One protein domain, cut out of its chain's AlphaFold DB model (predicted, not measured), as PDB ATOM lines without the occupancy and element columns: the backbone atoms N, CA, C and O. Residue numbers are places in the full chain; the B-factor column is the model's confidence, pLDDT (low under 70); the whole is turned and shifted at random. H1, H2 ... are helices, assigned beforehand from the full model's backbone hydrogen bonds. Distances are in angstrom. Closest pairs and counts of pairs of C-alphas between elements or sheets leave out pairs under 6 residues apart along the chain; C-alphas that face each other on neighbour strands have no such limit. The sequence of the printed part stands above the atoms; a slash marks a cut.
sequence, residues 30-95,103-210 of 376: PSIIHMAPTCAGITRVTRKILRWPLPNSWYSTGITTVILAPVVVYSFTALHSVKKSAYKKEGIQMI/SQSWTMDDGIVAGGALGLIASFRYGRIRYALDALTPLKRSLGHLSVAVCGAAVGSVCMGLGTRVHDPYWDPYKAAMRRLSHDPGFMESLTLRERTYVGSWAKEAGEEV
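Overview. This is residues 30 to 95 and 103 to 210 of the 376 residues of an uncharacterized protein of Lentithecium fluviatile CBS 122367 (UniProt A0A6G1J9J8). Four long helices run lengthwise in a loose, elongated body: H3 packs along H5, while H1 and H2 form a hairpin that meets H5 near the beginning of H2. From there H2 and H5 splay apart; short H4 sits at one end of the body, and at the other H6, H7 and H8 gather around the far part of H2. The printed part has 174 residues with eight named helices, H1 to H8 in chain order, and no named strand; the class is all helix. It is loose, with a radius of gyration of the C-alphas of 19.4 A and spans of 57 by 36 by 27 A.

Arrangement. Begin at H2, residues 59 to 89, the longest helix. It forms a helical hairpin with H1, residues 30 to 49: they touch at a shallow tilt of 28 degrees, opposite ways, and their closest C-alphas, Arg 44 and Thr 61, are 5.8 A apart. H5, residues 138 to 166, makes a bundle with these two, three helices grouped together. It only just touches H2, with 3 pairs of C-alphas within 8 A, the closest Thr 65 and Ser 147 at 7.0 A, and only just touches H1, also with 3 pairs, the closest Ile 42 and Cys 151 at 6.5 A. Look next at H3, residues 108 to 125: it touches H5 with 61 pairs, the closest Gly 116 and Ala 153 at 3.9 A, opposite ways at 37 degrees, only just a steep tilt. H4, residues 127 to 134, touches H5, closest at C-alphas Leu 133 and Arg 141, 5.2 A. Far along H2, H8, residues 193 to 205, touches it about perpendicular at 85 degrees, closest at C-alphas Val 82 and Glu 195, 6.3 A. H6, residues 171 to 182, touches H2 with C-alphas Ala 86 and Met 178 closest, 7.0 A. H7, residues 185 to 190, and H6 touch only at the corner, and only just, with 3 pairs. Every O i to N i+4 pair is within hydrogen-bond range in H3, H4, H6, H7 and H8; the counts are 13 of 16 in H1, 26 of 27 in H2 and 23 of 25 in H5.

Along the chain. Find C-alpha 59 at (145.592, 6.082, 48.476); from there H2 runs 45.7 A to C-alpha 89 at (118.511, 3.612, 11.783). H5 is 42.8 A long, H1 29.8 A and H3 25.1 A. H8 ends at C-alpha 205, (137.870, -7.563, 16.330).

Size, cuts and confidence. The farthest C-alphas, Ala 135 and Asp 184, are 57.1 A apart. Residues 96 to 102 are not printed; C-alphas 95 and 103 are 12.6 A apart across this cut. Of the links printed whole, none is long. Mean pLDDT of the printed part is 71.0, and 66 residues are under 70, among them residues 30 to 79 and 162 to 170.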
ATOM      1  N   PRO A  30     137.684  -7.539  24.141       43.03
ATOM      2  CA  PRO A  30     137.840  -6.247  24.821       43.03
ATOM      3  C   PRO A  30     137.063  -6.174  26.135       43.03
ATOM      4  O   PRO A  30     137.416  -5.399  27.021       43.03
ATOM      5  N   SER A  31     136.049  -7.024  26.325       41.25
ATOM      6  CA  SER A  31     135.367  -7.148  27.617       41.25
ATOM      7  C   SER A  31     136.313  -7.631  28.725       41.25
ATOM      8  O   SER A  31     136.236  -7.128  29.841       41.25
ATOM      9  N   ILE A  32     137.274  -8.508  28.411       38.97
ATOM     10  CA  ILE A  32     138.307  -8.983  29.349       38.97
ATOM     11  C   ILE A  32     139.346  -7.878  29.612       38.97
ATOM     12  O   ILE A  32     139.761  -7.670  30.754       38.97
ATOM     13  N   ILE A  33     139.691  -7.093  28.584       39.75
ATOM     14  CA  ILE A  33     140.630  -5.960  28.690       39.75
ATOM     15  C   ILE A  33     140.049  -4.827  29.560       39.75
ATOM     16  O   ILE A  33     140.785  -4.188  30.312       39.75
ATOM     17  N   HIS A  34     138.727  -4.624  29.551       41.50
ATOM     18  CA  HIS A  34     138.051  -3.670  30.441       41.50
ATOM     19  C   HIS A  34     137.823  -4.190  31.872       41.50
ATOM     20  O   HIS A  34     137.548  -3.395  32.768       41.50
ATOM     21  N   MET A  35     137.983  -5.494  32.114       43.38
ATOM     22  CA  MET A  35     137.784  -6.129  33.426       43.38
ATOM     23  C   MET A  35     139.074  -6.278  34.231       43.38
ATOM     24  O   MET A  35     139.037  -6.189  35.456       43.38
ATOM     25  N   ALA A  36     140.225  -6.413  33.566       42.41
ATOM     26  CA  ALA A  36     141.538  -6.443  34.212       42.41
ATOM     27  C   ALA A  36     141.801  -5.257  35.177       42.41
ATOM     28  O   ALA A  36     142.248  -5.497  36.304       42.41
ATOM     29  N   PRO A  37     141.477  -3.989  34.840       46.62
ATOM     30  CA  PRO A  37     141.663  -2.883  35.780       46.62
ATOM     31  C   PRO A  37     140.606  -2.848  36.902       46.62
ATOM     32  O   PRO A  37     140.898  -2.389  38.008       46.62
ATOM     33  N   THR A  38     139.417  -3.414  36.680       48.16
ATOM     34  CA  THR A  38     138.379  -3.607  37.710       48.16
ATOM     35  C   THR A  38     138.813  -4.672  38.726       48.16
ATOM     36  O   THR A  38     138.704  -4.455  39.936       48.16
ATOM     37  N   CYS A  39     139.439  -5.761  38.263       45.19
ATOM     38  CA  CYS A  39     140.087  -6.775  39.100       45.19
ATOM     39  C   CYS A  39     141.281  -6.206  39.887       45.19
ATOM     40  O   CYS A  39     141.432  -6.508  41.072       45.19
ATOM     41  N   ALA A  40     142.096  -5.325  39.295       47.38
ATOM     42  CA  ALA A  40     143.195  -4.654  40.000       47.38
ATOM     43  C   ALA A  40     142.699  -3.680  41.093       47.38
ATOM     44  O   ALA A  40     143.312  -3.577  42.162       47.38
ATOM     45  N   GLY A  41     141.561  -3.012  40.863       47.72
ATOM     46  CA  GLY A  41     140.877  -2.176  41.856       47.72
ATOM     47  C   GLY A  41     140.329  -2.990  43.031       47.72
ATOM     48  O   GLY A  41     140.616  -2.674  44.189       47.72
ATOM     49  N   ILE A  42     139.642  -4.099  42.737       50.47
ATOM     50  CA  ILE A  42     139.131  -5.053  43.734       50.47
ATOM     51  C   ILE A  42     140.284  -5.624  44.571       50.47
ATOM     52  O   ILE A  42     140.265  -5.503  45.793       50.47
ATOM     53  N   THR A  43     141.346  -6.128  43.934       46.16
ATOM     54  CA  THR A  43     142.517  -6.738  44.603       46.16
ATOM     55  C   THR A  43     143.123  -5.830  45.670       46.16
ATOM     56  O   THR A  43     143.590  -6.278  46.718       46.16
ATOM     57  N   ARG A  44     143.093  -4.521  45.440       44.34
ATOM     58  CA  ARG A  44     143.739  -3.542  46.303       44.34
ATOM     59  C   ARG A  44     142.807  -3.095  47.453       44.34
ATOM     60  O   ARG A  44     143.314  -2.712  48.507       44.34
ATOM     61  N   VAL A  45     141.478  -3.181  47.296       46.31
ATOM     62  CA  VAL A  45     140.484  -3.007  48.383       46.31
ATOM     63  C   VAL A  45     140.505  -4.227  49.308       46.31
ATOM     64  O   VAL A  45     140.581  -4.083  50.532       46.31
ATOM     65  N   THR A  46     140.580  -5.425  48.728       44.62
ATOM     66  CA  THR A  46     140.744  -6.703  49.436       44.62
ATOM     67  C   THR A  46     142.033  -6.721  50.269       44.62
ATOM     68  O   THR A  46     142.007  -7.083  51.445       44.62
ATOM     69  N   ARG A  47     143.139  -6.188  49.718       47.69
ATOM     70  CA  ARG A  47     144.441  -6.006  50.397       47.69
ATOM     71  C   ARG A  47     144.343  -5.201  51.701       47.69
ATOM     72  O   ARG A  47     145.100  -5.444  52.636       47.69
ATOM     73  N   LYS A  48     143.409  -4.249  51.782       42.88
ATOM     74  CA  LYS A  48     143.244  -3.359  52.942       42.88
ATOM     75  C   LYS A  48     142.316  -3.941  54.017       42.88
ATOM     76  O   LYS A  48     142.497  -3.647  55.193       42.88
ATOM     77  N   ILE A  49     141.366  -4.792  53.628       47.59
ATOM     78  CA  ILE A  49     140.406  -5.438  54.540       47.59
ATOM     79  C   ILE A  49     140.990  -6.721  55.171       47.59
ATOM     80  O   ILE A  49     140.695  -7.018  56.326       47.59
ATOM     81  N   LEU A  50     141.849  -7.463  54.457       42.53
ATOM     82  CA  LEU A  50     142.405  -8.755  54.906       42.53
ATOM     83  C   LEU A  50     143.741  -8.688  55.671       42.53
ATOM     84  O   LEU A  50     144.208  -9.725  56.125       42.53
ATOM     85  N   ARG A  51     144.346  -7.503  55.858       46.28
ATOM     86  CA  ARG A  51     145.650  -7.323  56.545       46.28
ATOM     87  C   ARG A  51     146.767  -8.250  56.031       46.28
ATOM     88  O   ARG A  51     147.570  -8.755  56.808       46.28
ATOM     89  N   TRP A  52     146.856  -8.432  54.716       42.25
ATOM     90  CA  TRP A  52     148.057  -9.008  54.108       42.25
ATOM     91  C   TRP A  52     149.137  -7.928  53.930       42.25
ATOM     92  O   TRP A  52     148.804  -6.818  53.500       42.25
ATOM     93  N   PRO A  53     150.415  -8.212  54.249       41.22
ATOM     94  CA  PRO A  53     151.486  -7.227  54.196       41.22
ATOM     95  C   PRO A  53     151.901  -7.000  52.742       41.22
ATOM     96  O   PRO A  53     152.726  -7.714  52.184       41.22
ATOM     97  N   LEU A  54     151.313  -5.987  52.111       45.91
ATOM     98  CA  LEU A  54     151.749  -5.479  50.813       45.91
ATOM     99  C   LEU A  54     152.013  -3.964  50.928       45.91
ATOM    100  O   LEU A  54     151.294  -3.278  51.658       45.91
ATOM    101  N   PRO A  55     153.038  -3.436  50.234       39.78
ATOM    102  CA  PRO A  55     153.663  -2.144  50.538       39.78
ATOM    103  C   PRO A  55     152.738  -0.907  50.401       39.78
ATOM    104  O   PRO A  55     151.810  -0.867  49.588       39.78
ATOM    105  N   ASN A  56     153.028   0.106  51.231       45.41
ATOM    106  CA  ASN A  56     152.257   1.303  51.627       45.41
ATOM    107  C   ASN A  56     151.743   2.256  50.513       45.41
ATOM    108  O   ASN A  56     152.184   3.398  50.418       45.41
ATOM    109  N   SER A  57     150.726   1.892  49.723       44.00
ATOM    110  CA  SER A  57     150.001   2.901  48.908       44.00
ATOM    111  C   SER A  57     148.481   2.704  48.859       44.00
ATOM    112  O   SER A  57     147.865   2.537  47.806       44.00
ATOM    113  N   TRP A  58     147.836   2.770  50.025       40.53
ATOM    114  CA  TRP A  58     146.373   2.688  50.164       40.53
ATOM    115  C   TRP A  58     145.583   3.858  49.549       40.53
ATOM    116  O   TRP A  58     144.369   3.743  49.390       40.53
ATOM    117  N   TYR A  59     146.234   4.968  49.190       41.41
ATOM    118  CA  TYR A  59     145.592   6.082  48.476       41.41
ATOM    119  C   TYR A  59     145.320   5.766  47.006       41.41
ATOM    120  O   TYR A  59     144.312   6.189  46.446       41.41
ATOM    121  N   SER A  60     146.174   4.956  46.389       46.47
ATOM    122  CA  SER A  60     146.070   4.663  44.963       46.47
ATOM    123  C   SER A  60     144.857   3.784  44.635       46.47
ATOM    124  O   SER A  60     144.405   3.775  43.498       46.47
ATOM    125  N   THR A  61     144.263   3.114  45.627       47.34
ATOM    126  CA  THR A  61     143.128   2.198  45.461       47.34
ATOM    127  C   THR A  61     141.759   2.856  45.386       47.34
ATOM    128  O   THR A  61     140.968   2.569  44.493       47.34
ATOM    129  N   GLY A  62     141.467   3.744  46.337       46.03
ATOM    130  CA  GLY A  62     140.219   4.503  46.323       46.03
ATOM    131  C   GLY A  62     140.186   5.420  45.106       46.03
ATOM    132  O   GLY A  62     139.180   5.481  44.416       46.03
ATOM    133  N   ILE A  63     141.332   6.029  44.776       47.12
ATOM    134  CA  ILE A  63     141.499   6.853  43.577       47.12
ATOM    135  C   ILE A  63     141.323   6.017  42.306       47.12
ATOM    136  O   ILE A  63     140.582   6.438  41.430       47.12
ATOM    137  N   THR A  64     141.913   4.817  42.205       50.75
ATOM    138  CA  THR A  64     141.659   3.962  41.028       50.75
ATOM    139  C   THR A  64     140.190   3.598  40.914       50.75
ATOM    140  O   THR A  64     139.660   3.699  39.824       50.75
ATOM    141  N   THR A  65     139.497   3.279  42.008       52.94
ATOM    142  CA  THR A  65     138.061   2.943  41.958       52.94
ATOM    143  C   THR A  65     137.199   4.151  41.559       52.94
ATOM    144  O   THR A  65     136.312   4.025  40.721       52.94
ATOM    145  N   VAL A  66     137.502   5.341  42.093       49.19
ATOM    146  CA  VAL A  66     136.826   6.608  41.755       49.19
ATOM    147  C   VAL A  66     137.154   7.085  40.339       49.19
ATOM    148  O   VAL A  66     136.330   7.763  39.746       49.19
ATOM    149  N   ILE A  67     138.310   6.732  39.773       53.81
ATOM    150  CA  ILE A  67     138.660   7.029  38.374       53.81
ATOM    151  C   ILE A  67     138.051   5.988  37.428       53.81
ATOM    152  O   ILE A  67     137.539   6.339  36.367       53.81
ATOM    153  N   LEU A  68     138.062   4.709  37.808       55.28
ATOM    154  CA  LEU A  68     137.530   3.621  36.991       55.28
ATOM    155  C   LEU A  68     136.010   3.634  36.924       55.28
ATOM    156  O   LEU A  68     135.478   3.346  35.861       55.28
ATOM    157  N   ALA A  69     135.301   3.997  37.994       54.41
ATOM    158  CA  ALA A  69     133.841   4.040  37.967       54.41
ATOM    159  C   ALA A  69     133.295   5.004  36.887       54.41
ATOM    160  O   ALA A  69     132.487   4.558  36.076       54.41
ATOM    161  N   PRO A  70     133.770   6.260  36.762       54.88
ATOM    162  CA  PRO A  70     133.456   7.130  35.635       54.88
ATOM    163  C   PRO A  70     133.843   6.528  34.295       54.88
ATOM    164  O   PRO A  70     133.047   6.621  33.380       54.88
ATOM    165  N   VAL A  71     135.010   5.884  34.161       60.69
ATOM    166  CA  VAL A  71     135.414   5.239  32.895       60.69
ATOM    167  C   VAL A  71     134.445   4.120  32.514       60.69
ATOM    168  O   VAL A  71     134.043   4.025  31.359       60.69
ATOM    169  N   VAL A  72     134.024   3.304  33.478       61.12
ATOM    170  CA  VAL A  72     133.062   2.217  33.279       61.12
ATOM    171  C   VAL A  72     131.690   2.783  32.911       61.12
ATOM    172  O   VAL A  72     131.150   2.422  31.868       61.12
ATOM    173  N   VAL A  73     131.162   3.730  33.694       59.84
ATOM    174  CA  VAL A  73     129.890   4.420  33.404       59.84
ATOM    175  C   VAL A  73     129.944   5.089  32.032       59.84
ATOM    176  O   VAL A  73     129.028   4.945  31.229       59.84
ATOM    177  N   TYR A  74     131.048   5.765  31.723       63.84
ATOM    178  CA  TYR A  74     131.296   6.407  30.442       63.84
ATOM    179  C   TYR A  74     131.264   5.371  29.316       63.84
ATOM    180  O   TYR A  74     130.622   5.606  28.294       63.84
ATOM    181  N   SER A  75     131.930   4.222  29.451       60.78
ATOM    182  CA  SER A  75     131.902   3.140  28.452       60.78
ATOM    183  C   SER A  75     130.493   2.585  28.230       60.78
ATOM    184  O   SER A  75     130.091   2.413  27.079       60.78
ATOM    185  N   PHE A  76     129.707   2.411  29.295       63.56
ATOM    186  CA  PHE A  76     128.306   1.994  29.183       63.56
ATOM    187  C   PHE A  76     127.434   3.034  28.470       63.56
ATOM    188  O   PHE A  76     126.618   2.659  27.629       63.56
ATOM    189  N   THR A  77     127.622   4.334  28.729       68.00
ATOM    190  CA  THR A  77     126.833   5.373  28.044       68.00
ATOM    191  C   THR A  77     127.153   5.470  26.556       68.00
ATOM    192  O   THR A  77     126.230   5.634  25.759       68.00
ATOM    193  N   ALA A  78     128.420   5.303  26.154       68.62
ATOM    194  CA  ALA A  78     128.777   5.223  24.734       68.62
ATOM    195  C   ALA A  78     128.149   4.001  24.066       68.62
ATOM    196  O   ALA A  78     127.522   4.142  23.022       68.62
ATOM    197  N   LEU A  79     128.259   2.823  24.688       69.94
ATOM    198  CA  LEU A  79     127.646   1.605  24.166       69.94
ATOM    199  C   LEU A  79     126.134   1.774  23.979       69.94
ATOM    200  O   LEU A  79     125.583   1.411  22.942       69.94
ATOM    201  N   HIS A  80     125.468   2.348  24.979       72.75
ATOM    202  CA  HIS A  80     124.035   2.605  24.936       72.75
ATOM    203  C   HIS A  80     123.662   3.604  23.828       72.75
ATOM    204  O   HIS A  80     122.670   3.402  23.128       72.75
ATOM    205  N   SER A  81     124.464   4.655  23.631       74.56
ATOM    206  CA  SER A  81     124.260   5.639  22.563       74.56
ATOM    207  C   SER A  81     124.414   5.016  21.170       74.56
ATOM    208  O   SER A  81     123.516   5.164  20.338       74.56
ATOM    209  N   VAL A  82     125.463   4.211  20.949       78.81
ATOM    210  CA  VAL A  82     125.663   3.462  19.694       78.81
ATOM    211  C   VAL A  82     124.492   2.521  19.429       78.81
ATOM    212  O   VAL A  82     123.918   2.558  18.343       78.81
ATOM    213  N   LYS A  83     124.082   1.728  20.432       77.88
ATOM    214  CA  LYS A  83     122.926   0.824  20.323       77.88
ATOM    215  C   LYS A  83     121.662   1.580  19.926       77.88
ATOM    216  O   LYS A  83     120.987   1.192  18.978       77.88
ATOM    217  N   LYS A  84     121.363   2.687  20.608       80.69
ATOM    218  CA  LYS A  84     120.184   3.512  20.321       80.69
ATOM    219  C   LYS A  84     120.211   4.076  18.897       80.69
ATOM    220  O   LYS A  84     119.185   4.048  18.219       80.69
ATOM    221  N   SER A  85     121.363   4.565  18.440       80.06
ATOM    222  CA  SER A  85     121.538   5.096  17.083       80.06
ATOM    223  C   SER A  85     121.401   4.009  16.015       80.06
ATOM    224  O   SER A  85     120.709   4.223  15.019       80.06
ATOM    225  N   ALA A  86     121.981   2.827  16.249       81.19
ATOM    226  CA  ALA A  86     121.855   1.674  15.362       81.19
ATOM    227  C   ALA A  86     120.395   1.206  15.246       81.19
ATOM    228  O   ALA A  86     119.869   1.077  14.143       81.19
ATOM    229  N   TYR A  87     119.697   1.053  16.377       81.19
ATOM    230  CA  TYR A  87     118.285   0.665  16.381       81.19
ATOM    231  C   TYR A  87     117.386   1.699  15.703       81.19
ATOM    232  O   TYR A  87     116.514   1.327  14.921       81.19
ATOM    233  N   LYS A  88     117.632   2.997  15.929       85.31
ATOM    234  CA  LYS A  88     116.889   4.071  15.258       85.31
ATOM    235  C   LYS A  88     117.046   4.004  13.735       85.31
ATOM    236  O   LYS A  88     116.058   4.195  13.033       85.31
ATOM    237  N   LYS A  89     118.257   3.739  13.228       85.12
ATOM    238  CA  LYS A  89     118.511   3.612  11.783       85.12
ATOM    239  C   LYS A  89     117.848   2.383  11.165       85.12
ATOM    240  O   LYS A  89     117.321   2.478  10.065       85.12
ATOM    241  N   GLU A  90     117.826   1.264  11.877       83.12
ATOM    242  CA  GLU A  90     117.174   0.027  11.419       83.12
ATOM    243  C   GLU A  90     115.641   0.058  11.579       83.12
ATOM    244  O   GLU A  90     114.968  -0.929  11.294       83.12
ATOM    245  N   GLY A  91     115.068   1.164  12.070       86.25
ATOM    246  CA  GLY A  91     113.635   1.257  12.363       86.25
ATOM    247  C   GLY A  91     113.186   0.334  13.504       86.25
ATOM    248  O   GLY A  91     111.994   0.083  13.666       86.25
ATOM    249  N   ILE A  92     114.124  -0.174  14.309       79.19
ATOM    250  CA  ILE A  92     113.838  -1.035  15.455       79.19
ATOM    251  C   ILE A  92     113.454  -0.132  16.628       79.19
ATOM    252  O   ILE A  92     114.281   0.583  17.199       79.19
ATOM    253  N   GLN A  93     112.180  -0.161  17.008       76.31
ATOM    254  CA  GLN A  93     111.698   0.597  18.155       76.31
ATOM    255  C   GLN A  93     112.170  -0.081  19.451       76.31
ATOM    256  O   GLN A  93     111.646  -1.122  19.849       76.31
ATOM    257  N   MET A  94     113.168   0.504  20.124       65.94
ATOM    258  CA  MET A  94     113.474   0.120  21.504       65.94
ATOM    259  C   MET A  94     112.285   0.510  22.378       65.94
ATOM    260  O   MET A  94     111.943   1.690  22.453       65.94
ATOM    261  N   ILE A  95     111.671  -0.461  23.046       67.62
ATOM    262  CA  ILE A  95     110.647  -0.192  24.054       67.62
ATOM    263  C   ILE A  95     111.379  -0.004  25.390       67.62
ATOM    264  O   ILE A  95     111.913  -0.978  25.930       67.62
ATOM    265  N   SER A 103     113.274 -10.660  27.980       60.00
ATOM    266  CA  SER A 103     114.440 -11.542  27.981       60.00
ATOM    267  C   SER A 103     114.125 -12.959  28.466       60.00
ATOM    268  O   SER A 103     114.916 -13.848  28.190       60.00
ATOM    269  N   GLN A 104     113.019 -13.199  29.194       66.25
ATOM    270  CA  GLN A 104     112.738 -14.455  29.934       66.25
ATOM    271  C   GLN A 104     113.889 -14.929  30.854       66.25
ATOM    272  O   GLN A 104     113.780 -15.945  31.539       66.25
ATOM    273  N   SER A 105     114.980 -14.174  30.906       74.31
ATOM    274  CA  SER A 105     116.239 -14.479  31.546       74.31
ATOM    275  C   SER A 105     116.719 -13.239  32.279       74.31
ATOM    276  O   SER A 105     116.408 -12.104  31.902       74.31
ATOM    277  N   TRP A 106     117.537 -13.462  33.297       75.19
ATOM    278  CA  TRP A 106     118.274 -12.397  33.962       75.19
ATOM    279  C   TRP A 106     119.066 -11.582  32.937       75.19
ATOM    280  O   TRP A 106     119.638 -12.138  32.000       75.19
ATOM    281  N   THR A 107     119.072 -10.266  33.101       76.19
ATOM    282  CA  THR A 107     119.837  -9.347  32.260       76.19
ATOM    283  C   THR A 107     121.149  -8.957  32.943       76.19
ATOM    284  O   THR A 107     121.342  -9.137  34.148       76.19
ATOM    285  N   MET A 108     122.079  -8.388  32.173       77.50
ATOM    286  CA  MET A 108     123.308  -7.821  32.737       77.50
ATOM    287  C   MET A 108     123.002  -6.704  33.747       77.50
ATOM    288  O   MET A 108     123.698  -6.594  34.756       77.50
ATOM    289  N   ASP A 109     121.945  -5.921  33.506       76.75
ATOM    290  CA  ASP A 109     121.490  -4.866  34.413       76.75
ATOM    291  C   ASP A 109     121.011  -5.451  35.748       76.75
ATOM    292  O   ASP A 109     121.383  -4.941  36.807       76.75
ATOM    293  N   ASP A 110     120.296  -6.584  35.723       80.88
ATOM    294  CA  ASP A 110     119.917  -7.305  36.944       80.88
ATOM    295  C   ASP A 110     121.151  -7.791  37.709       80.88
ATOM    296  O   ASP A 110     121.208  -7.684  38.933       80.88
ATOM    297  N   GLY A 111     122.178  -8.261  36.994       83.19
ATOM    298  CA  GLY A 111     123.470  -8.618  37.578       83.19
ATOM    299  C   GLY A 111     124.153  -7.444  38.268       83.19
ATOM    300  O   GLY A 111     124.609  -7.572  39.402       83.19
ATOM    301  N   ILE A 112     124.190  -6.283  37.615       82.06
ATOM    302  CA  ILE A 112     124.767  -5.050  38.165       82.06
ATOM    303  C   ILE A 112     124.007  -4.622  39.426       82.06
ATOM    304  O   ILE A 112     124.630  -4.329  40.449       82.06
ATOM    305  N   VAL A 113     122.673  -4.616  39.381       81.94
ATOM    306  CA  VAL A 113     121.828  -4.204  40.511       81.94
ATOM    307  C   VAL A 113     121.936  -5.196  41.668       81.94
ATOM    308  O   VAL A 113     122.209  -4.785  42.797       81.94
ATOM    309  N   ALA A 114     121.786  -6.495  41.401       84.81
ATOM    310  CA  ALA A 114     121.875  -7.542  42.416       84.81
ATOM    311  C   ALA A 114     123.276  -7.604  43.032       84.81
ATOM    312  O   ALA A 114     123.419  -7.617  44.254       84.81
ATOM    313  N   GLY A 115     124.317  -7.557  42.201       87.69
ATOM    314  CA  GLY A 115     125.700  -7.491  42.649       87.69
ATOM    315  C   GLY A 115     125.965  -6.247  43.497       87.69
ATOM    316  O   GLY A 115     126.579  -6.342  44.561       87.69
ATOM    317  N   GLY A 116     125.456  -5.086  43.078       82.75
ATOM    318  CA  GLY A 116     125.595  -3.831  43.813       82.75
ATOM    319  C   GLY A 116     124.915  -3.869  45.178       82.75
ATOM    320  O   GLY A 116     125.523  -3.502  46.187       82.75
ATOM    321  N   ALA A 117     123.687  -4.389  45.224       85.38
ATOM    322  CA  ALA A 117     122.941  -4.595  46.459       85.38
ATOM    323  C   ALA A 117     123.659  -5.577  47.397       85.38
ATOM    324  O   ALA A 117     123.814  -5.285  48.583       85.38
ATOM    325  N   LEU A 118     124.168  -6.700  46.878       86.94
ATOM    326  CA  LEU A 118     124.936  -7.674  47.657       86.94
ATOM    327  C   LEU A 118     126.239  -7.079  48.199       86.94
ATOM    328  O   LEU A 118     126.556  -7.288  49.369       86.94
ATOM    329  N   GLY A 119     126.965  -6.294  47.396       85.62
ATOM    330  CA  GLY A 119     128.155  -5.569  47.845       85.62
ATOM    331  C   GLY A 119     127.831  -4.584  48.969       85.62
ATOM    332  O   GLY A 119     128.515  -4.542  49.996       85.62
ATOM    333  N   LEU A 120     126.728  -3.846  48.835       85.19
ATOM    334  CA  LEU A 120     126.269  -2.924  49.866       85.19
ATOM    335  C   LEU A 120     125.871  -3.667  51.154       85.19
ATOM    336  O   LEU A 120     126.337  -3.309  52.235       85.19
ATOM    337  N   ILE A 121     125.090  -4.745  51.059       87.12
ATOM    338  CA  ILE A 121     124.717  -5.582  52.211       87.12
ATOM    339  C   ILE A 121     125.968  -6.154  52.885       87.12
ATOM    340  O   ILE A 121     126.097  -6.076  54.109       87.12
ATOM    341  N   ALA A 122     126.919  -6.672  52.103       84.44
ATOM    342  CA  ALA A 122     128.175  -7.203  52.618       84.44
ATOM    343  C   ALA A 122     128.958  -6.136  53.392       84.44
ATOM    344  O   ALA A 122     129.479  -6.420  54.471       84.44
ATOM    345  N   SER A 123     128.965  -4.893  52.902       85.31
ATOM    346  CA  SER A 123     129.650  -3.782  53.565       85.31
ATOM    347  C   SER A 123     129.065  -3.422  54.941       85.31
ATOM    348  O   SER A 123     129.805  -2.970  55.813       85.31
ATOM    349  N   PHE A 124     127.769  -3.672  55.169       83.75
ATOM    350  CA  PHE A 124     127.110  -3.459  56.465       83.75
ATOM    351  C   PHE A 124     127.127  -4.693  57.376       83.75
ATOM    352  O   PHE A 124     127.110  -4.555  58.600       83.75
ATOM    353  N   ARG A 125     127.125  -5.904  56.806       83.75
ATOM    354  CA  ARG A 125     126.966  -7.159  57.561       83.75
ATOM    355  C   ARG A 125     128.284  -7.821  57.940       83.75
ATOM    356  O   ARG A 125     128.360  -8.415  59.013       83.75
ATOM    357  N   TYR A 126     129.323  -7.723  57.113       79.06
ATOM    358  CA  TYR A 126     130.599  -8.358  57.430       79.06
ATOM    359  C   TYR A 126     131.362  -7.542  58.465       79.06
ATOM    360  O   TYR A 126     131.901  -6.480  58.153       79.06
ATOM    361  N   GLY A 127     131.453  -8.082  59.686       77.56
ATOM    362  CA  GLY A 127     132.075  -7.422  60.836       77.56
ATOM    363  C   GLY A 127     133.430  -6.799  60.509       77.56
ATOM    364  O   GLY A 127     133.641  -5.633  60.799       77.56
ATOM    365  N   ARG A 128     134.325  -7.504  59.803       78.56
ATOM    366  CA  ARG A 128     135.643  -6.956  59.424       78.56
ATOM    367  C   ARG A 128     135.562  -5.711  58.534       78.56
ATOM    368  O   ARG A 128     136.329  -4.777  58.742       78.56
ATOM    369  N   ILE A 129     134.642  -5.688  57.569       75.88
ATOM    370  CA  ILE A 129     134.440  -4.540  56.674       75.88
ATOM    371  C   ILE A 129     133.808  -3.396  57.460       75.88
ATOM    372  O   ILE A 129     134.315  -2.278  57.442       75.88
ATOM    373  N   ARG A 130     132.756  -3.703  58.220       79.38
ATOM    374  CA  ARG A 130     132.052  -2.740  59.061       79.38
ATOM    375  C   ARG A 130     132.978  -2.084  60.085       79.38
ATOM    376  O   ARG A 130     133.049  -0.865  60.112       79.38
ATOM    377  N   TYR A 131     133.746  -2.854  60.860       83.00
ATOM    378  CA  TYR A 131     134.689  -2.317  61.849       83.00
ATOM    379  C   TYR A 131     135.773  -1.446  61.202       83.00
ATOM    380  O   TYR A 131     136.129  -0.402  61.745       83.00
ATOM    381  N   ALA A 132     136.278  -1.837  60.027       80.56
ATOM    382  CA  ALA A 132     137.249  -1.030  59.291       80.56
ATOM    383  C   ALA A 132     136.652   0.299  58.791       80.56
ATOM    384  O   ALA A 132     137.347   1.315  58.772       80.56
ATOM    385  N   LEU A 133     135.374   0.302  58.397       75.69
ATOM    386  CA  LEU A 133     134.656   1.489  57.929       75.69
ATOM    387  C   LEU A 133     134.164   2.381  59.082       75.69
ATOM    388  O   LEU A 133     134.153   3.607  58.948       75.69
ATOM    389  N   ASP A 134     133.821   1.797  60.229       87.00
ATOM    390  CA  ASP A 134     133.365   2.517  61.420       87.00
ATOM    391  C   ASP A 134     134.481   3.350  62.072       87.00
ATOM    392  O   ASP A 134     134.202   4.374  62.694       87.00
ATOM    393  N   ALA A 135     135.748   2.994  61.840       85.94
ATOM    394  CA  ALA A 135     136.906   3.800  62.233       85.94
ATOM    395  C   ALA A 135     137.103   5.072  61.375       85.94
ATOM    396  O   ALA A 135     137.964   5.900  61.674       85.94
ATOM    397  N   LEU A 136     136.344   5.233  60.284       81.31
ATOM    398  CA  LEU A 136     136.457   6.370  59.370       81.31
ATOM    399  C   LEU A 136     135.431   7.467  59.689       81.31
ATOM    400  O   LEU A 136     134.367   7.214  60.262       81.31
ATOM    401  N   THR A 137     135.732   8.690  59.236       88.56
ATOM    402  CA  THR A 137     134.781   9.812  59.263       88.56
ATOM    403  C   THR A 137     133.526   9.490  58.437       88.56
ATOM    404  O   THR A 137     133.630   8.727  57.472       88.56
ATOM    405  N   PRO A 138     132.352  10.084  58.740       87.44
ATOM    406  CA  PRO A 138     131.088   9.736  58.081       87.44
ATOM    407  C   PRO A 138     131.150   9.776  56.549       87.44
ATOM    408  O   PRO A 138     130.728   8.834  55.887       87.44
ATOM    409  N   LEU A 139     131.776  10.810  55.974       75.62
ATOM    410  CA  LEU A 139     131.936  10.920  54.522       75.62
ATOM    411  C   LEU A 139     132.802   9.789  53.940       75.62
ATOM    412  O   LEU A 139     132.443   9.179  52.935       75.62
ATOM    413  N   LYS A 140     133.932   9.473  54.585       77.75
ATOM    414  CA  LYS A 140     134.832   8.390  54.152       77.75
ATOM    415  C   LYS A 140     134.175   7.018  54.298       77.75
ATOM    416  O   LYS A 140     134.403   6.146  53.464       77.75
ATOM    417  N   ARG A 141     133.344   6.842  55.327       83.00
ATOM    418  CA  ARG A 141     132.546   5.636  55.555       83.00
ATOM    419  C   ARG A 141     131.543   5.418  54.425       83.00
ATOM    420  O   ARG A 141     131.554   4.351  53.818       83.00
ATOM    421  N   SER A 142     130.764   6.443  54.076       77.19
ATOM    422  CA  SER A 142     129.811   6.387  52.957       77.19
ATOM    423  C   SER A 142     130.500   6.073  51.627       77.19
ATOM    424  O   SER A 142     130.032   5.214  50.882       77.19
ATOM    425  N   LEU A 143     131.658   6.690  51.355       78.38
ATOM    426  CA  LEU A 143     132.463   6.379  50.164       78.38
ATOM    427  C   LEU A 143     133.004   4.940  50.173       78.38
ATOM    428  O   LEU A 143     133.094   4.308  49.121       78.38
ATOM    429  N   GLY A 144     133.341   4.405  51.348       80.12
ATOM    430  CA  GLY A 144     133.745   3.011  51.513       80.12
ATOM    431  C   GLY A 144     132.621   2.031  51.174       80.12
ATOM    432  O   GLY A 144     132.835   1.130  50.367       80.12
ATOM    433  N   HIS A 145     131.415   2.247  51.706       84.62
ATOM    434  CA  HIS A 145     130.231   1.443  51.367       84.62
ATOM    435  C   HIS A 145     129.906   1.506  49.870       84.62
ATOM    436  O   HIS A 145     129.690   0.469  49.243       84.62
ATOM    437  N   LEU A 146     129.955   2.707  49.282       81.69
ATOM    438  CA  LEU A 146     129.751   2.897  47.847       81.69
ATOM    439  C   LEU A 146     130.792   2.132  47.023       81.69
ATOM    440  O   LEU A 146     130.439   1.487  46.042       81.69
ATOM    441  N   SER A 147     132.062   2.149  47.435       81.88
ATOM    442  CA  SER A 147     133.127   1.419  46.736       81.88
ATOM    443  C   SER A 147     132.873  -0.091  46.738       81.88
ATOM    444  O   SER A 147     133.006  -0.734  45.701       81.88
ATOM    445  N   VAL A 148     132.452  -0.659  47.876       82.94
ATOM    446  CA  VAL A 148     132.111  -2.090  47.970       82.94
ATOM    447  C   VAL A 148     130.872  -2.422  47.133       82.94
ATOM    448  O   VAL A 148     130.852  -3.458  46.474       82.94
ATOM    449  N   ALA A 149     129.871  -1.536  47.096       83.69
ATOM    450  CA  ALA A 149     128.710  -1.690  46.223       83.69
ATOM    451  C   ALA A 149     129.109  -1.686  44.737       83.69
ATOM    452  O   ALA A 149     128.693  -2.567  43.995       83.69
ATOM    453  N   VAL A 150     129.982  -0.773  44.302       82.12
ATOM    454  CA  VAL A 150     130.492  -0.746  42.917       82.12
ATOM    455  C   VAL A 150     131.268  -2.023  42.582       82.12
ATOM    456  O   VAL A 150     131.083  -2.584  41.504       82.12
ATOM    457  N   CYS A 151     132.092  -2.530  43.504       82.00
ATOM    458  CA  CYS A 151     132.765  -3.819  43.322       82.00
ATOM    459  C   CYS A 151     131.760  -4.968  43.182       82.00
ATOM    460  O   CYS A 151     131.903  -5.794  42.283       82.00
ATOM    461  N   GLY A 152     130.734  -5.002  44.033       85.31
ATOM    462  CA  GLY A 152     129.657  -5.982  43.939       85.31
ATOM    463  C   GLY A 152     128.930  -5.905  42.597       85.31
ATOM    464  O   GLY A 152     128.715  -6.932  41.962       85.31
ATOM    465  N   ALA A 153     128.620  -4.698  42.124       83.06
ATOM    466  CA  ALA A 153     127.969  -4.470  40.839       83.06
ATOM    467  C   ALA A 153     128.828  -4.960  39.666       83.06
ATOM    468  O   ALA A 153     128.321  -5.622  38.764       83.06
ATOM    469  N   ALA A 154     130.139  -4.705  39.706       80.94
ATOM    470  CA  ALA A 154     131.066  -5.227  38.711       80.94
ATOM    471  C   ALA A 154     131.075  -6.762  38.706       80.94
ATOM    472  O   ALA A 154     130.905  -7.352  37.644       80.94
ATOM    473  N   VAL A 155     131.194  -7.406  39.874       83.19
ATOM    474  CA  VAL A 155     131.140  -8.875  40.001       83.19
ATOM    475  C   VAL A 155     129.819  -9.430  39.470       83.19
ATOM    476  O   VAL A 155     129.833 -10.351  38.662       83.19
ATOM    477  N   GLY A 156     128.690  -8.833  39.849       83.19
ATOM    478  CA  GLY A 156     127.379  -9.240  39.348       83.19
ATOM    479  C   GLY A 156     127.251  -9.082  37.831       83.19
ATOM    480  O   GLY A 156     126.701  -9.959  37.167       83.19
ATOM    481  N   SER A 157     127.853  -8.033  37.262       81.69
ATOM    482  CA  SER A 157     127.952  -7.844  35.809       81.69
ATOM    483  C   SER A 157     128.810  -8.911  35.124       81.69
ATOM    484  O   SER A 157     128.496  -9.299  34.006       81.69
ATOM    485  N   VAL A 158     129.861  -9.413  35.786       77.88
ATOM    486  CA  VAL A 158     130.704 -10.504  35.272       77.88
ATOM    487  C   VAL A 158     129.924 -11.809  35.284       77.88
ATOM    488  O   VAL A 158     129.836 -12.477  34.262       77.88
ATOM    489  N   CYS A 159     129.341 -12.155  36.433       79.88
ATOM    490  CA  CYS A 159     128.599 -13.396  36.619       79.88
ATOM    491  C   CYS A 159     127.419 -13.480  35.648       79.88
ATOM    492  O   CYS A 159     127.254 -14.496  34.977       79.88
ATOM    493  N   MET A 160     126.654 -12.391  35.511       80.62
ATOM    494  CA  MET A 160     125.588 -12.339  34.515       80.62
ATOM    495  C   MET A 160     126.150 -12.228  33.108       80.62
ATOM    496  O   MET A 160     125.723 -12.976  32.257       80.62
ATOM    497  N   GLY A 161     127.158 -11.403  32.836       73.56
ATOM    498  CA  GLY A 161     127.737 -11.277  31.495       73.56
ATOM    499  C   GLY A 161     128.328 -12.579  30.943       73.56
ATOM    500  O   GLY A 161     128.360 -12.751  29.728       73.56
ATOM    501  N   LEU A 162     128.769 -13.499  31.802       67.75
ATOM    502  CA  LEU A 162     129.158 -14.855  31.410       67.75
ATOM    503  C   LEU A 162     127.931 -15.748  31.150       67.75
ATOM    504  O   LEU A 162     127.932 -16.484  30.169       67.75
ATOM    505  N   GLY A 163     126.870 -15.644  31.959       59.47
ATOM    506  CA  GLY A 163     125.646 -16.447  31.806       59.47
ATOM    507  C   GLY A 163     124.667 -15.962  30.724       59.47
ATOM    508  O   GLY A 163     124.056 -16.765  30.028       59.47
ATOM    509  N   THR A 164     124.528 -14.651  30.524       57.16
ATOM    510  CA  THR A 164     123.566 -14.024  29.602       57.16
ATOM    511  C   THR A 164     124.064 -13.984  28.164       57.16
ATOM    512  O   THR A 164     123.270 -13.765  27.252       57.16
ATOM    513  N   ARG A 165     125.360 -14.236  27.927       55.16
ATOM    514  CA  ARG A 165     125.929 -14.413  26.576       55.16
ATOM    515  C   ARG A 165     125.284 -15.560  25.803       55.16
ATOM    516  O   ARG A 165     125.366 -15.569  24.582       55.16
ATOM    517  N   VAL A 166     124.636 -16.478  26.511       53.47
ATOM    518  CA  VAL A 166     123.959 -17.638  25.932       53.47
ATOM    519  C   VAL A 166     122.542 -17.290  25.435       53.47
ATOM    520  O   VAL A 166     121.992 -18.035  24.632       53.47
ATOM    521  N   HIS A 167     121.948 -16.152  25.838       54.12
ATOM    522  CA  HIS A 167     120.499 -15.933  25.680       54.12
ATOM    523  C   HIS A 167     120.029 -14.522  25.284       54.12
ATOM    524  O   HIS A 167     118.844 -14.253  25.427       54.12
ATOM    525  N   ASP A 168     120.865 -13.608  24.771       63.12
ATOM    526  CA  ASP A 168     120.337 -12.337  24.227       63.12
ATOM    527  C   ASP A 168     119.867 -12.521  22.764       63.12
ATOM    528  O   ASP A 168     120.706 -12.513  21.855       63.12
ATOM    529  N   PRO A 169     118.549 -12.650  22.488       63.31
ATOM    530  CA  PRO A 169     118.036 -12.863  21.132       63.31
ATOM    531  C   PRO A 169     118.268 -11.658  20.207       63.31
ATOM    532  O   PRO A 169     118.094 -11.766  18.992       63.31
ATOM    533  N   TYR A 170     118.654 -10.501  20.755       67.19
ATOM    534  CA  TYR A 170     118.950  -9.296  19.986       67.19
ATOM    535  C   TYR A 170     120.427  -9.159  19.636       67.19
ATOM    536  O   TYR A 170     120.771  -8.297  18.825       67.19
ATOM    537  N   TRP A 171     121.300 -10.004  20.188       72.56
ATOM    538  CA  TRP A 171     122.737  -9.875  19.980       72.56
ATOM    539  C   TRP A 171     123.151 -10.138  18.533       72.56
ATOM    540  O   TRP A 171     123.897  -9.341  17.963       72.56
ATOM    541  N   ASP A 172     122.624 -11.187  17.904       77.19
ATOM    542  CA  ASP A 172     122.945 -11.502  16.509       77.19
ATOM    543  C   ASP A 172     122.349 -10.490  15.516       77.19
ATOM    544  O   ASP A 172     123.097  -9.996  14.664       77.19
ATOM    545  N   PRO A 173     121.067 -10.072  15.636       78.12
ATOM    546  CA  PRO A 173     120.535  -8.962  14.849       78.12
ATOM    547  C   PRO A 173     121.322  -7.662  15.037       78.12
ATOM    548  O   PRO A 173     121.589  -6.965  14.058       78.12
ATOM    549  N   TYR A 174     121.728  -7.345  16.271       78.50
ATOM    550  CA  TYR A 174     122.536  -6.166  16.569       78.50
ATOM    551  C   TYR A 174     123.915  -6.250  15.915       78.50
ATOM    552  O   TYR A 174     124.325  -5.299  15.258       78.50
ATOM    553  N   LYS A 175     124.614  -7.388  16.023       81.94
ATOM    554  CA  LYS A 175     125.893  -7.608  15.335       81.94
ATOM    555  C   LYS A 175     125.739  -7.434  13.827       81.94
ATOM    556  O   LYS A 175     126.506  -6.691  13.228       81.94
ATOM    557  N   ALA A 176     124.733  -8.062  13.220       83.75
ATOM    558  CA  ALA A 176     124.481  -7.949  11.786       83.75
ATOM    559  C   ALA A 176     124.158  -6.505  11.354       83.75
ATOM    560  O   ALA A 176     124.625  -6.056  10.308       83.75
ATOM    561  N   ALA A 177     123.393  -5.761  12.158       84.25
ATOM    562  CA  ALA A 177     123.153  -4.339  11.935       84.25
ATOM    563  C   ALA A 177     124.451  -3.530  12.049       84.25
ATOM    564  O   ALA A 177     124.752  -2.743  11.160       84.25
ATOM    565  N   MET A 178     125.262  -3.773  13.082       84.81
ATOM    566  CA  MET A 178     126.537  -3.082  13.285       84.81
ATOM    567  C   MET A 178     127.522  -3.308  12.137       84.81
ATOM    568  O   MET A 178     128.120  -2.329  11.711       84.81
ATOM    569  N   ARG A 179     127.619  -4.528  11.581       86.19
ATOM    570  CA  ARG A 179     128.425  -4.808  10.371       86.19
ATOM    571  C   ARG A 179     127.972  -3.989   9.172       86.19
ATOM    572  O   ARG A 179     128.770  -3.414   8.446       86.19
ATOM    573  N   ARG A 180     126.659  -3.936   8.930       87.88
ATOM    574  CA  ARG A 180     126.114  -3.179   7.792       87.88
ATOM    575  C   ARG A 180     126.328  -1.679   7.983       87.88
ATOM    576  O   ARG A 180     126.732  -0.990   7.054       87.88
ATOM    577  N   LEU A 181     126.085  -1.192   9.195       87.81
ATOM    578  CA  LEU A 181     126.177   0.219   9.545       87.81
ATOM    579  C   LEU A 181     127.622   0.722   9.637       87.81
ATOM    580  O   LEU A 181     127.859   1.885   9.326       87.81
ATOM    581  N   SER A 182     128.600  -0.115   9.998       89.25
ATOM    582  CA  SER A 182     130.019   0.277   9.997       89.25
ATOM    583  C   SER A 182     130.547   0.612   8.602       89.25
ATOM    584  O   SER A 182     131.529   1.344   8.490       89.25
ATOM    585  N   HIS A 183     129.881   0.125   7.551       89.06
ATOM    586  CA  HIS A 183     130.175   0.466   6.160       89.06
ATOM    587  C   HIS A 183     129.303   1.605   5.601       89.06
ATOM    588  O   HIS A 183     129.561   2.060   4.490       89.06
ATOM    589  N   ASP A 184     128.297   2.091   6.340       91.31
ATOM    590  CA  ASP A 184     127.475   3.239   5.938       91.31
ATOM    591  C   ASP A 184     128.170   4.556   6.351       91.31
ATOM    592  O   ASP A 184     128.195   4.895   7.543       91.31
ATOM    593  N   PRO A 185     128.706   5.351   5.400       91.81
ATOM    594  CA  PRO A 185     129.391   6.602   5.719       91.81
ATOM    595  C   PRO A 185     128.463   7.604   6.411       91.81
ATOM    596  O   PRO A 185     128.885   8.270   7.355       91.81
ATOM    597  N   GLY A 186     127.176   7.645   6.048       92.62
ATOM    598  CA  GLY A 186     126.209   8.527   6.697       92.62
ATOM    599  C   GLY A 186     125.914   8.115   8.141       92.62
ATOM    600  O   GLY A 186     125.539   8.946   8.967       92.62
ATOM    601  N   PHE A 187     126.062   6.830   8.489       92.31
ATOM    602  CA  PHE A 187     126.005   6.392   9.889       92.31
ATOM    603  C   PHE A 187     127.259   6.822  10.632       92.31
ATOM    604  O   PHE A 187     127.146   7.484  11.663       92.31
ATOM    605  N   MET A 188     128.435   6.522  10.084       91.25
ATOM    606  CA  MET A 188     129.709   6.867  10.713       91.25
ATOM    607  C   MET A 188     129.853   8.377  10.925       91.25
ATOM    608  O   MET A 188     130.322   8.796  11.981       91.25
ATOM    609  N   GLU A 189     129.384   9.207   9.995       92.00
ATOM    610  CA  GLU A 189     129.362  10.664  10.147       92.00
ATOM    611  C   GLU A 189     128.423  11.135  11.262       92.00
ATOM    612  O   GLU A 189     128.779  12.048  12.009       92.00
ATOM    613  N   SER A 190     127.271  10.475  11.426       90.31
ATOM    614  CA  SER A 190     126.312  10.782  12.497       90.31
ATOM    615  C   SER A 190     126.814  10.412  13.897       90.31
ATOM    616  O   SER A 190     126.316  10.944  14.888       90.31
ATOM    617  N   LEU A 191     127.802   9.516  13.981       88.56
ATOM    618  CA  LEU A 191     128.432   9.129  15.234       88.56
ATOM    619  C   LEU A 191     129.432  10.192  15.694       88.56
ATOM    620  O   LEU A 191     130.232  10.720  14.912       88.56
ATOM    621  N   THR A 192     129.454  10.440  17.000       89.12
ATOM    622  CA  THR A 192     130.533  11.190  17.650       89.12
ATOM    623  C   THR A 192     131.873  10.475  17.448       89.12
ATOM    624  O   THR A 192     131.920   9.254  17.291       89.12
ATOM    625  N   LEU A 193     132.994  11.207  17.512       85.81
ATOM    626  CA  LEU A 193     134.341  10.622  17.380       85.81
ATOM    627  C   LEU A 193     134.531   9.396  18.289       85.81
ATOM    628  O   LEU A 193     135.111   8.392  17.892       85.81
ATOM    629  N   ARG A 194     133.982   9.468  19.501       79.69
ATOM    630  CA  ARG A 194     134.039   8.399  20.491       79.69
ATOM    631  C   ARG A 194     133.292   7.140  20.057       79.69
ATOM    632  O   ARG A 194     133.802   6.033  20.212       79.69
ATOM    633  N   GLU A 195     132.076   7.314  19.562       83.75
ATOM    634  CA  GLU A 195     131.257   6.217  19.063       83.75
ATOM    635  C   GLU A 195     131.921   5.573  17.845       83.75
ATOM    636  O   GLU A 195     131.994   4.351  17.783       83.75
ATOM    637  N   ARG A 196     132.526   6.369  16.949       85.94
ATOM    638  CA  ARG A 196     133.319   5.846  15.824       85.94
ATOM    639  C   ARG A 196     134.487   4.983  16.291       85.94
ATOM    640  O   ARG A 196     134.688   3.912  15.731       85.94
ATOM    641  N   THR A 197     135.224   5.400  17.325       83.88
ATOM    642  CA  THR A 197     136.314   4.586  17.894       83.88
ATOM    643  C   THR A 197     135.801   3.244  18.407       83.88
ATOM    644  O   THR A 197     136.440   2.223  18.173       83.88
ATOM    645  N   TYR A 198     134.636   3.233  19.062       79.31
ATOM    646  CA  TYR A 198     134.011   2.002  19.545       79.31
ATOM    647  C   TYR A 198     133.593   1.072  18.393       79.31
ATOM    648  O   TYR A 198     133.897  -0.123  18.419       79.31
ATOM    649  N   VAL A 199     132.943   1.615  17.357       82.62
ATOM    650  CA  VAL A 199     132.565   0.844  16.160       82.62
ATOM    651  C   VAL A 199     133.804   0.317  15.433       82.62
ATOM    652  O   VAL A 199     133.832  -0.847  15.044       82.62
ATOM    653  N   GLY A 200     134.860   1.127  15.329       81.75
ATOM    654  CA  GLY A 200     136.130   0.733  14.725       81.75
ATOM    655  C   GLY A 200     136.847  -0.380  15.496       81.75
ATOM    656  O   GLY A 200     137.319  -1.332  14.880       81.75
ATOM    657  N   SER A 201     136.895  -0.312  16.835       79.25
ATOM    658  CA  SER A 201     137.455  -1.406  17.644       79.25
ATOM    659  C   SER A 201     136.654  -2.690  17.476       79.25
ATOM    660  O   SER A 201     137.237  -3.755  17.307       79.25
ATOM    661  N   TRP A 202     135.325  -2.578  17.455       82.00
ATOM    662  CA  TRP A 202     134.439  -3.724  17.298       82.00
ATOM    663  C   TRP A 202     134.617  -4.408  15.935       82.00
ATOM    664  O   TRP A 202     134.766  -5.624  15.871       82.00
ATOM    665  N   ALA A 203     134.663  -3.631  14.852       79.44
ATOM    666  CA  ALA A 203     134.835  -4.165  13.505       79.44
ATOM    667  C   ALA A 203     136.223  -4.794  13.306       79.44
ATOM    668  O   ALA A 203     136.328  -5.894  12.767       79.44
ATOM    669  N   LYS A 204     137.281  -4.172  13.849       78.25
ATOM    670  CA  LYS A 204     138.633  -4.752  13.838       78.25
ATOM    671  C   LYS A 204     138.672  -6.123  14.517       78.25
ATOM    672  O   LYS A 204     139.345  -7.031  14.041       78.25
ATOM    673  N   GLU A 205     137.952  -6.284  15.622       69.44
ATOM    674  CA  GLU A 205     137.870  -7.563  16.330       69.44
ATOM    675  C   GLU A 205     136.998  -8.597  15.613       69.44
ATOM    676  O   GLU A 205     137.244  -9.794  15.740       69.44
ATOM    677  N   ALA A 206     136.014  -8.149  14.836       73.12
ATOM    678  CA  ALA A 206     135.248  -9.009  13.942       73.12
ATOM    679  C   ALA A 206     136.059  -9.473  12.713       73.12
ATOM    680  O   ALA A 206     135.551 -10.273  11.931       73.12
ATOM    681  N   GLY A 207     137.304  -9.001  12.553       78.94
ATOM    682  CA  GLY A 207     138.136  -9.265  11.378       78.94
ATOM    683  C   GLY A 207     137.719  -8.452  10.150       78.94
ATOM    684  O   GLY A 207     138.085  -8.805   9.035       78.94
ATOM    685  N   GLU A 208     136.945  -7.384  10.343       77.62
ATOM    686  CA  GLU A 208     136.452  -6.523   9.271       77.62
ATOM    687  C   GLU A 208     137.377  -5.312   9.106       77.62
ATOM    688  O   GLU A 208     137.652  -4.568  10.053       77.62
ATOM    689  N   GLU A 209     137.861  -5.091   7.884       69.50
ATOM    690  CA  GLU A 209     138.566  -3.859   7.543       69.50
ATOM    691  C   GLU A 209     137.549  -2.725   7.393       69.50
ATOM    692  O   GLU A 209     136.806  -2.642   6.413       69.50
ATOM    693  N   VAL A 210     137.502  -1.828   8.379       66.62
ATOM    694  CA  VAL A 210     136.723  -0.596   8.247       66.62
ATOM    695  C   VAL A 210     137.505   0.374   7.381       66.62
ATOM    696  O   VAL A 210     138.533   0.917   7.786       66.62
TER     697      VAL A 210